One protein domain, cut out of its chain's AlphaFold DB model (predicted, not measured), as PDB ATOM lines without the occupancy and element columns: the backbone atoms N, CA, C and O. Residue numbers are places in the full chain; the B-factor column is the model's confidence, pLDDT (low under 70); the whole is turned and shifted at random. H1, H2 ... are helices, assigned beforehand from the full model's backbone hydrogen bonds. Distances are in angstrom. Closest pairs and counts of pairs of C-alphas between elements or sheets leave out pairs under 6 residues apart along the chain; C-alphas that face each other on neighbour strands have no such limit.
ATOM      1  N   GLU A  45      -8.324  -0.134 -25.391       94.38
ATOM      2  CA  GLU A  45      -7.826   0.987 -26.199       94.38
ATOM      3  C   GLU A  45      -8.668   2.253 -25.987       94.38
ATOM      4  O   GLU A  45      -8.144   3.369 -25.996       94.38
ATOM      5  N   THR A  46      -9.973   2.094 -25.738       93.31
ATOM      6  CA  THR A  46     -10.858   3.218 -25.410       93.31
ATOM      7  C   THR A  46     -10.523   3.780 -24.034       93.31
ATOM      8  O   THR A  46     -10.459   5.001 -23.880       93.31
ATOM      9  N   LEU A  47     -10.241   2.919 -23.049       92.50
ATOM     10  CA  LEU A  47      -9.825   3.336 -21.706       92.50
ATOM     11  C   LEU A  47      -8.489   4.092 -21.735       92.50
ATOM     12  O   LEU A  47      -8.367   5.153 -21.111       92.50
ATOM     13  N   CYS A  48      -7.522   3.621 -22.530       93.12
ATOM     14  CA  CYS A  48      -6.242   4.305 -22.732       93.12
ATOM     15  C   CYS A  48      -6.444   5.771 -23.142       93.12
ATOM     16  O   CYS A  48      -5.775   6.661 -22.610       93.12
ATOM     17  N   VAL A  49      -7.421   6.050 -24.010       92.62
ATOM     18  CA  VAL A  49      -7.712   7.414 -24.475       92.62
ATOM     19  C   VAL A  49      -8.624   8.183 -23.511       92.62
ATOM     20  O   VAL A  49      -8.322   9.327 -23.186       92.62
ATOM     21  N   GLN A  50      -9.730   7.592 -23.053       91.94
ATOM     22  CA  GLN A  50     -10.832   8.333 -22.417       91.94
ATOM     23  C   GLN A  50     -10.877   8.232 -20.886       91.94
ATOM     24  O   GLN A  50     -11.425   9.128 -20.255       91.94
ATOM     25  N   ALA A  51     -10.330   7.177 -20.270       92.69
ATOM     26  CA  ALA A  51     -10.488   6.972 -18.827       92.69
ATOM     27  C   ALA A  51      -9.739   8.027 -17.991       92.69
ATOM     28  O   ALA A  51      -8.746   8.605 -18.440       92.69
ATOM     29  N   GLY A  52     -10.200   8.241 -16.760       93.31
ATOM     30  CA  GLY A  52      -9.538   9.081 -15.759       93.31
ATOM     31  C   GLY A  52      -9.944  10.556 -15.740       93.31
ATOM     32  O   GLY A  52      -9.761  11.210 -14.719       93.31
ATOM     33  N   TYR A  53     -10.538  11.091 -16.811       94.25
ATOM     34  CA  TYR A  53     -10.989  12.484 -16.853       94.25
ATOM     35  C   TYR A  53     -12.299  12.648 -17.628       94.25
ATOM     36  O   TYR A  53     -12.374  12.342 -18.816       94.25
ATOM     37  N   ILE A  66      -2.213  20.981 -13.716       97.56
ATOM     38  CA  ILE A  66      -2.454  21.717 -12.474       97.56
ATOM     39  C   ILE A  66      -1.126  21.810 -11.718       97.56
ATOM     40  O   ILE A  66      -0.845  21.053 -10.790       97.56
ATOM     41  N   GLN A  67      -0.294  22.770 -12.127       98.06
ATOM     42  CA  GLN A  67       0.992  23.076 -11.494       98.06
ATOM     43  C   GLN A  67       0.804  23.957 -10.243       98.06
ATOM     44  O   GLN A  67       1.348  25.056 -10.147       98.06
ATOM     45  N   SER A  68      -0.004  23.491  -9.290       97.62
ATOM     46  CA  SER A  68      -0.219  24.157  -8.002       97.62
ATOM     47  C   SER A  68       0.131  23.224  -6.854       97.62
ATOM     48  O   SER A  68      -0.008  22.007  -6.969       97.62
ATOM     49  N   THR A  69       0.564  23.789  -5.731       97.94
ATOM     50  CA  THR A  69       0.755  23.056  -4.472       97.94
ATOM     51  C   THR A  69      -0.462  23.139  -3.556       97.94
ATOM     52  O   THR A  69      -0.670  22.223  -2.768       97.94
ATOM     53  N   THR A  70      -1.252  24.210  -3.658       96.31
ATOM     54  CA  THR A  70      -2.382  24.542  -2.773       96.31
ATOM     55  C   THR A  70      -3.618  24.930  -3.586       96.31
ATOM     56  O   THR A  70      -3.522  25.228  -4.782       96.31
ATOM     57  N   TYR A  71      -4.782  24.926  -2.938       95.75
ATOM     58  CA  TYR A  71      -6.074  25.220  -3.556       95.75
ATOM     59  C   TYR A  71      -6.811  26.298  -2.760       95.75
ATOM     60  O   TYR A  71      -6.548  26.497  -1.573       95.75
ATOM     61  N   LYS A  72      -7.689  27.043  -3.438       95.25
ATOM     62  CA  LYS A  72      -8.515  28.088  -2.824       95.25
ATOM     63  C   LYS A  72      -9.810  27.468  -2.296       95.25
ATOM     64  O   LYS A  72     -10.424  26.674  -3.002       95.25
ATOM     65  N   TYR A  73     -10.247  27.941  -1.134       94.31
ATOM     66  CA  TYR A  73     -11.532  27.613  -0.516       94.31
ATOM     67  C   TYR A  73     -12.318  28.884  -0.219       94.31
ATOM     68  O   TYR A  73     -11.730  29.971  -0.145       94.31
ATOM     69  N   ASP A  74     -13.631  28.743  -0.073       93.88
ATOM     70  CA  ASP A  74     -14.526  29.868   0.185       93.88
ATOM     71  C   ASP A  74     -14.700  30.126   1.693       93.88
ATOM     72  O   ASP A  74     -14.919  31.275   2.086       93.88
ATOM     73  N   SER A  75     -14.508  29.109   2.543       95.19
ATOM     74  CA  SER A  75     -14.523  29.223   4.005       95.19
ATOM     75  C   SER A  75     -13.446  28.370   4.699       95.19
ATOM     76  O   SER A  75     -12.808  27.512   4.091       95.19
ATOM     77  N   ALA A  76     -13.220  28.630   5.992       94.06
ATOM     78  CA  ALA A  76     -12.356  27.792   6.828       94.06
ATOM     79  C   ALA A  76     -12.997  26.427   7.133       94.06
ATOM     80  O   ALA A  76     -12.274  25.438   7.248       94.06
ATOM     81  N   ASP A  77     -14.329  26.380   7.211       95.31
ATOM     82  CA  ASP A  77     -15.091  25.153   7.453       95.31
ATOM     83  C   ASP A  77     -14.911  24.166   6.287       95.31
ATOM     84  O   ASP A  77     -14.628  22.998   6.527       95.31
ATOM     85  N   ASP A  78     -14.898  24.648   5.032       93.31
ATOM     86  CA  ASP A  78     -14.630  23.798   3.853       93.31
ATOM     87  C   ASP A  78     -13.267  23.090   3.943       93.31
ATOM     88  O   ASP A  78     -13.091  21.971   3.464       93.31
ATOM     89  N   VAL A  79     -12.264  23.752   4.531       91.12
ATOM     90  CA  VAL A  79     -10.932  23.163   4.715       91.12
ATOM     91  C   VAL A  79     -10.953  22.136   5.838       91.12
ATOM     92  O   VAL A  79     -10.350  21.075   5.686       91.12
ATOM     93  N   ALA A  80     -11.636  22.434   6.945       93.19
ATOM     94  CA  ALA A  80     -11.782  21.511   8.066       93.19
ATOM     95  C   ALA A  80     -12.464  20.206   7.627       93.19
ATOM     96  O   ALA A  80     -11.926  19.130   7.882       93.19
ATOM     97  N   ASP A  81     -13.546  20.298   6.849       95.12
ATOM     98  CA  ASP A  81     -14.274  19.135   6.325       95.12
ATOM     99  C   ASP A  81     -13.400  18.231   5.438       95.12
ATOM    100  O   ASP A  81     -13.585  17.009   5.409       95.12
ATOM    101  N   LEU A  82     -12.416  18.799   4.730       91.19
ATOM    102  CA  LEU A  82     -11.437  18.023   3.965       91.19
ATOM    103  C   LEU A  82     -10.422  17.308   4.867       91.19
ATOM    104  O   LEU A  82     -10.046  16.173   4.569       91.19
ATOM    105  N   PHE A  83      -9.961  17.948   5.947       89.94
ATOM    106  CA  PHE A  83      -9.048  17.321   6.915       89.94
ATOM    107  C   PHE A  83      -9.729  16.196   7.702       89.94
ATOM    108  O   PHE A  83      -9.095  15.169   7.951       89.94
ATOM    109  N   ASP A  84     -11.012  16.363   8.022       93.56
ATOM    110  CA  ASP A  84     -11.825  15.380   8.744       93.56
ATOM    111  C   ASP A  84     -12.405  14.285   7.827       93.56
ATOM    112  O   ASP A  84     -13.117  13.394   8.293       93.56
ATOM    113  N   LEU A  85     -12.081  14.317   6.526       91.06
ATOM    114  CA  LEU A  85     -12.544  13.366   5.503       91.06
ATOM    115  C   LEU A  85     -14.077  13.314   5.343       91.06
ATOM    116  O   LEU A  85     -14.622  12.333   4.833       91.06
ATOM    117  N   VAL A  86     -14.776  14.377   5.747       91.88
ATOM    118  CA  VAL A  86     -16.228  14.545   5.573       91.88
ATOM    119  C   VAL A  86     -16.553  14.883   4.119       91.88
ATOM    120  O   VAL A  86     -17.567  14.437   3.579       91.88
ATOM    121  N   GLN A  87     -15.663  15.628   3.460       88.06
ATOM    122  CA  GLN A  87     -15.766  15.991   2.053       88.06
ATOM    123  C   GLN A  87     -14.569  15.465   1.250       88.06
ATOM    124  O   GLN A  87     -13.442  15.389   1.732       88.06
ATOM    125  N   SER A  88     -14.802  15.125  -0.020       89.19
ATOM    126  CA  SER A  88     -13.727  14.838  -0.976       89.19
ATOM    127  C   SER A  88     -13.243  16.114  -1.662       89.19
ATOM    128  O   SER A  88     -14.042  16.938  -2.113       89.19
ATOM    129  N   GLY A  89     -11.930  16.252  -1.814       91.88
ATOM    130  CA  GLY A  89     -11.335  17.376  -2.520       91.88
ATOM    131  C   GLY A  89      -9.815  17.373  -2.458       91.88
ATOM    132  O   GLY A  89      -9.190  16.491  -1.867       91.88
ATOM    133  N   HIS A  90      -9.217  18.376  -3.092       94.31
ATOM    134  CA  HIS A  90      -7.772  18.556  -3.102       94.31
ATOM    135  C   HIS A  90      -7.383  19.661  -2.142       94.31
ATOM    136  O   HIS A  90      -7.952  20.751  -2.203       94.31
ATOM    137  N   MET A  91      -6.375  19.382  -1.309       94.31
ATOM    138  CA  MET A  91      -5.876  20.366  -0.355       94.31
ATOM    139  C   MET A  91      -4.420  20.750  -0.506       94.31
ATOM    140  O   MET A  91      -4.060  21.929  -0.454       94.31
ATOM    141  N   TYR A  92      -3.583  19.752  -0.746       96.44
ATOM    142  CA  TYR A  92      -2.159  19.939  -0.873       96.44
ATOM    143  C   TYR A  92      -1.605  18.873  -1.808       96.44
ATOM    144  O   TYR A  92      -1.822  17.681  -1.586       96.44
ATOM    145  N   SER A  93      -0.865  19.289  -2.833       98.00
ATOM    146  CA  SER A  93      -0.459  18.402  -3.937       98.00
ATOM    147  C   SER A  93       0.514  17.290  -3.557       98.00
ATOM    148  O   SER A  93       0.733  16.383  -4.351       98.00
ATOM    149  N   ARG A  94       1.078  17.316  -2.343       97.12
ATOM    150  CA  ARG A  94       1.810  16.163  -1.791       97.12
ATOM    151  C   ARG A  94       0.888  14.973  -1.494       97.12
ATOM    152  O   ARG A  94       1.384  13.858  -1.430       97.12
ATOM    153  N   ILE A  95      -0.400  15.218  -1.247       94.75
ATOM    154  CA  ILE A  95      -1.407  14.195  -0.928       94.75
ATOM    155  C   ILE A  95      -2.216  13.857  -2.180       94.75
ATOM    156  O   ILE A  95      -2.340  12.690  -2.523       94.75
ATOM    157  N   SER A  96      -2.761  14.870  -2.863       96.06
ATOM    158  CA  SER A  96      -3.553  14.674  -4.080       96.06
ATOM    159  C   SER A  96      -3.524  15.909  -4.981       96.06
ATOM    160  O   SER A  96      -3.442  17.049  -4.516       96.06
ATOM    161  N   ASN A  97      -3.609  15.691  -6.292       98.12
ATOM    162  CA  ASN A  97      -3.612  16.742  -7.307       98.12
ATOM    163  C   ASN A  97      -4.546  16.343  -8.463       98.12
ATOM    164  O   ASN A  97      -4.476  15.190  -8.871       98.12
ATOM    165  N   PRO A  98      -5.356  17.252  -9.042       96.81
ATOM    166  CA  PRO A  98      -6.301  16.895 -10.106       96.81
ATOM    167  C   PRO A  98      -5.667  16.218 -11.332       96.81
ATOM    168  O   PRO A  98      -6.252  15.305 -11.908       96.81
ATOM    169  N   THR A  99      -4.463  16.639 -11.741       97.88
ATOM    170  CA  THR A  99      -3.745  16.005 -12.859       97.88
ATOM    171  C   THR A  99      -3.307  14.585 -12.499       97.88
ATOM    172  O   THR A  99      -3.400  13.684 -13.330       97.88
ATOM    173  N   VAL A 100      -2.848  14.383 -11.262       98.31
ATOM    174  CA  VAL A 100      -2.394  13.081 -10.752       98.31
ATOM    175  C   VAL A 100      -3.573  12.134 -10.519       98.31
ATOM    176  O   VAL A 100      -3.517  10.982 -10.935       98.31
ATOM    177  N   GLU A 101      -4.672  12.631  -9.960       97.50
ATOM    178  CA  GLU A 101      -5.887  11.854  -9.699       97.50
ATOM    179  C   GLU A 101      -6.468  11.268 -10.994       97.50
ATOM    180  O   GLU A 101      -6.935  10.131 -11.028       97.50
ATOM    181  N   ALA A 102      -6.398  12.009 -12.101       97.12
ATOM    182  CA  ALA A 102      -6.835  11.488 -13.389       97.12
ATOM    183  C   ALA A 102      -5.960  10.331 -13.899       97.12
ATOM    184  O   ALA A 102      -6.477   9.396 -14.517       97.12
ATOM    185  N   LEU A 103      -4.646  10.369 -13.640       97.56
ATOM    186  CA  LEU A 103      -3.756   9.239 -13.912       97.56
ATOM    187  C   LEU A 103      -4.136   8.042 -13.033       97.56
ATOM    188  O   LEU A 103      -4.289   6.943 -13.554       97.56
ATOM    189  N   GLU A 104      -4.333   8.259 -11.734       98.06
ATOM    190  CA  GLU A 104      -4.724   7.214 -10.780       98.06
ATOM    191  C   GLU A 104      -6.030   6.533 -11.202       98.06
ATOM    192  O   GLU A 104      -6.069   5.315 -11.375       98.06
ATOM    193  N   LYS A 105      -7.075   7.315 -11.493       95.81
ATOM    194  CA  LYS A 105      -8.355   6.804 -12.002       95.81
ATOM    195  C   LYS A 105      -8.181   6.017 -13.302       95.81
ATOM    196  O   LYS A 105      -8.776   4.957 -13.458       95.81
ATOM    197  N   LYS A 106      -7.352   6.501 -14.237       95.50
ATOM    198  CA  LYS A 106      -7.076   5.787 -15.495       95.50
ATOM    199  C   LYS A 106      -6.398   4.440 -15.247       95.50
ATOM    200  O   LYS A 106      -6.811   3.455 -15.852       95.50
ATOM    201  N   ILE A 107      -5.378   4.393 -14.389       96.31
ATOM    202  CA  ILE A 107      -4.669   3.150 -14.060       96.31
ATOM    203  C   ILE A 107      -5.607   2.162 -13.365       96.31
ATOM    204  O   ILE A 107      -5.652   1.007 -13.775       96.31
ATOM    205  N   ALA A 108      -6.418   2.621 -12.406       94.94
ATOM    206  CA  ALA A 108      -7.422   1.786 -11.747       94.94
ATOM    207  C   ALA A 108      -8.393   1.156 -12.763       94.94
ATOM    208  O   ALA A 108      -8.571  -0.060 -12.764       94.94
ATOM    209  N   CYS A 109      -8.931   1.950 -13.700       92.94
ATOM    210  CA  CYS A 109      -9.796   1.431 -14.765       92.94
ATOM    211  C   CYS A 109      -9.086   0.426 -15.689       92.94
ATOM    212  O   CYS A 109      -9.710  -0.522 -16.153       92.94
ATOM    213  N   LEU A 110      -7.807   0.649 -16.012       93.62
ATOM    214  CA  LEU A 110      -7.052  -0.222 -16.919       93.62
ATOM    215  C   LEU A 110      -6.701  -1.571 -16.284       93.62
ATOM    216  O   LEU A 110      -6.771  -2.585 -16.978       93.62
ATOM    217  N   GLU A 111      -6.339  -1.570 -15.002       93.25
ATOM    218  CA  GLU A 111      -6.046  -2.779 -14.224       93.25
ATOM    219  C   GLU A 111      -7.324  -3.517 -13.788       93.25
ATOM    220  O   GLU A 111      -7.291  -4.724 -13.577       93.25
ATOM    221  N   GLY A 112      -8.462  -2.817 -13.680       90.31
ATOM    222  CA  GLY A 112      -9.699  -3.358 -13.099       90.31
ATOM    223  C   GLY A 112      -9.731  -3.299 -11.566       90.31
ATOM    224  O   GLY A 112     -10.563  -3.951 -10.940       90.31
TER     225      GLY A 112
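This is residues 45 to 53 and 66 to 112 of the 232 residues of an uncharacterized protein of Fusobacterium necrophorum subsp. funduliforme 1_1_36S (UniProt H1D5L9). This is a drawn-out, loose model: at one end the short helix H1 lies side by side with part of the longest helix, H3, and at the other end H2 sits by itself, with stretches of loop, among them residues 84 to 97, running between the two ends. The printed part has 56 residues with three named helices, in the order H1, H2, H3 along the chain, and no named strand; its class is all helix, meaning that its named elements are helices. The whole is loose, with a radius of gyration of the C-alphas of 13.8 A, and elongated, with spans of 43 by 24 by 18 A.

Start at H1, residues 45 to 50, and look across to H3, residues 98 to 111. The two touch, and their closest C-alphas are those of Leu 47 and Leu 110, 6.6 A apart. H3 touches H1 with residues 106 to 110 alone. Their lines stand at a shallow tilt of 22 degrees, and they run opposite ways. Now look at H2, residues 76 to 83: it is apart from H1 and from H3. In the backbones of H1 and H2 every O i to N i+4 pair is within hydrogen-bond range; in H3, 9 of 10 are.

Find C-alpha 45 at (-7.826, 0.987, -26.199); from there H1 runs 8.8 A to C-alpha 50. Next find C-alpha 76 at (-12.356, 27.792, 6.828), where H2 begins; it runs 11.0 A to C-alpha 83. H3 runs 20.1 A from C-alpha 98 to C-alpha 111 at (-6.046, -2.779, -14.224).

The two C-alphas farthest apart, those of Glu 45 and Ala 76, are 42.8 A apart. Residues 54 to 65 are not printed, and C-alphas 53 and 66 stand 13.3 A apart across this cut, which falls in the link from H1 to H2. The link from H2 to H3, 14 residues, is long. The mean pLDDT of the printed part is 94.5, and no printed residue is under 70.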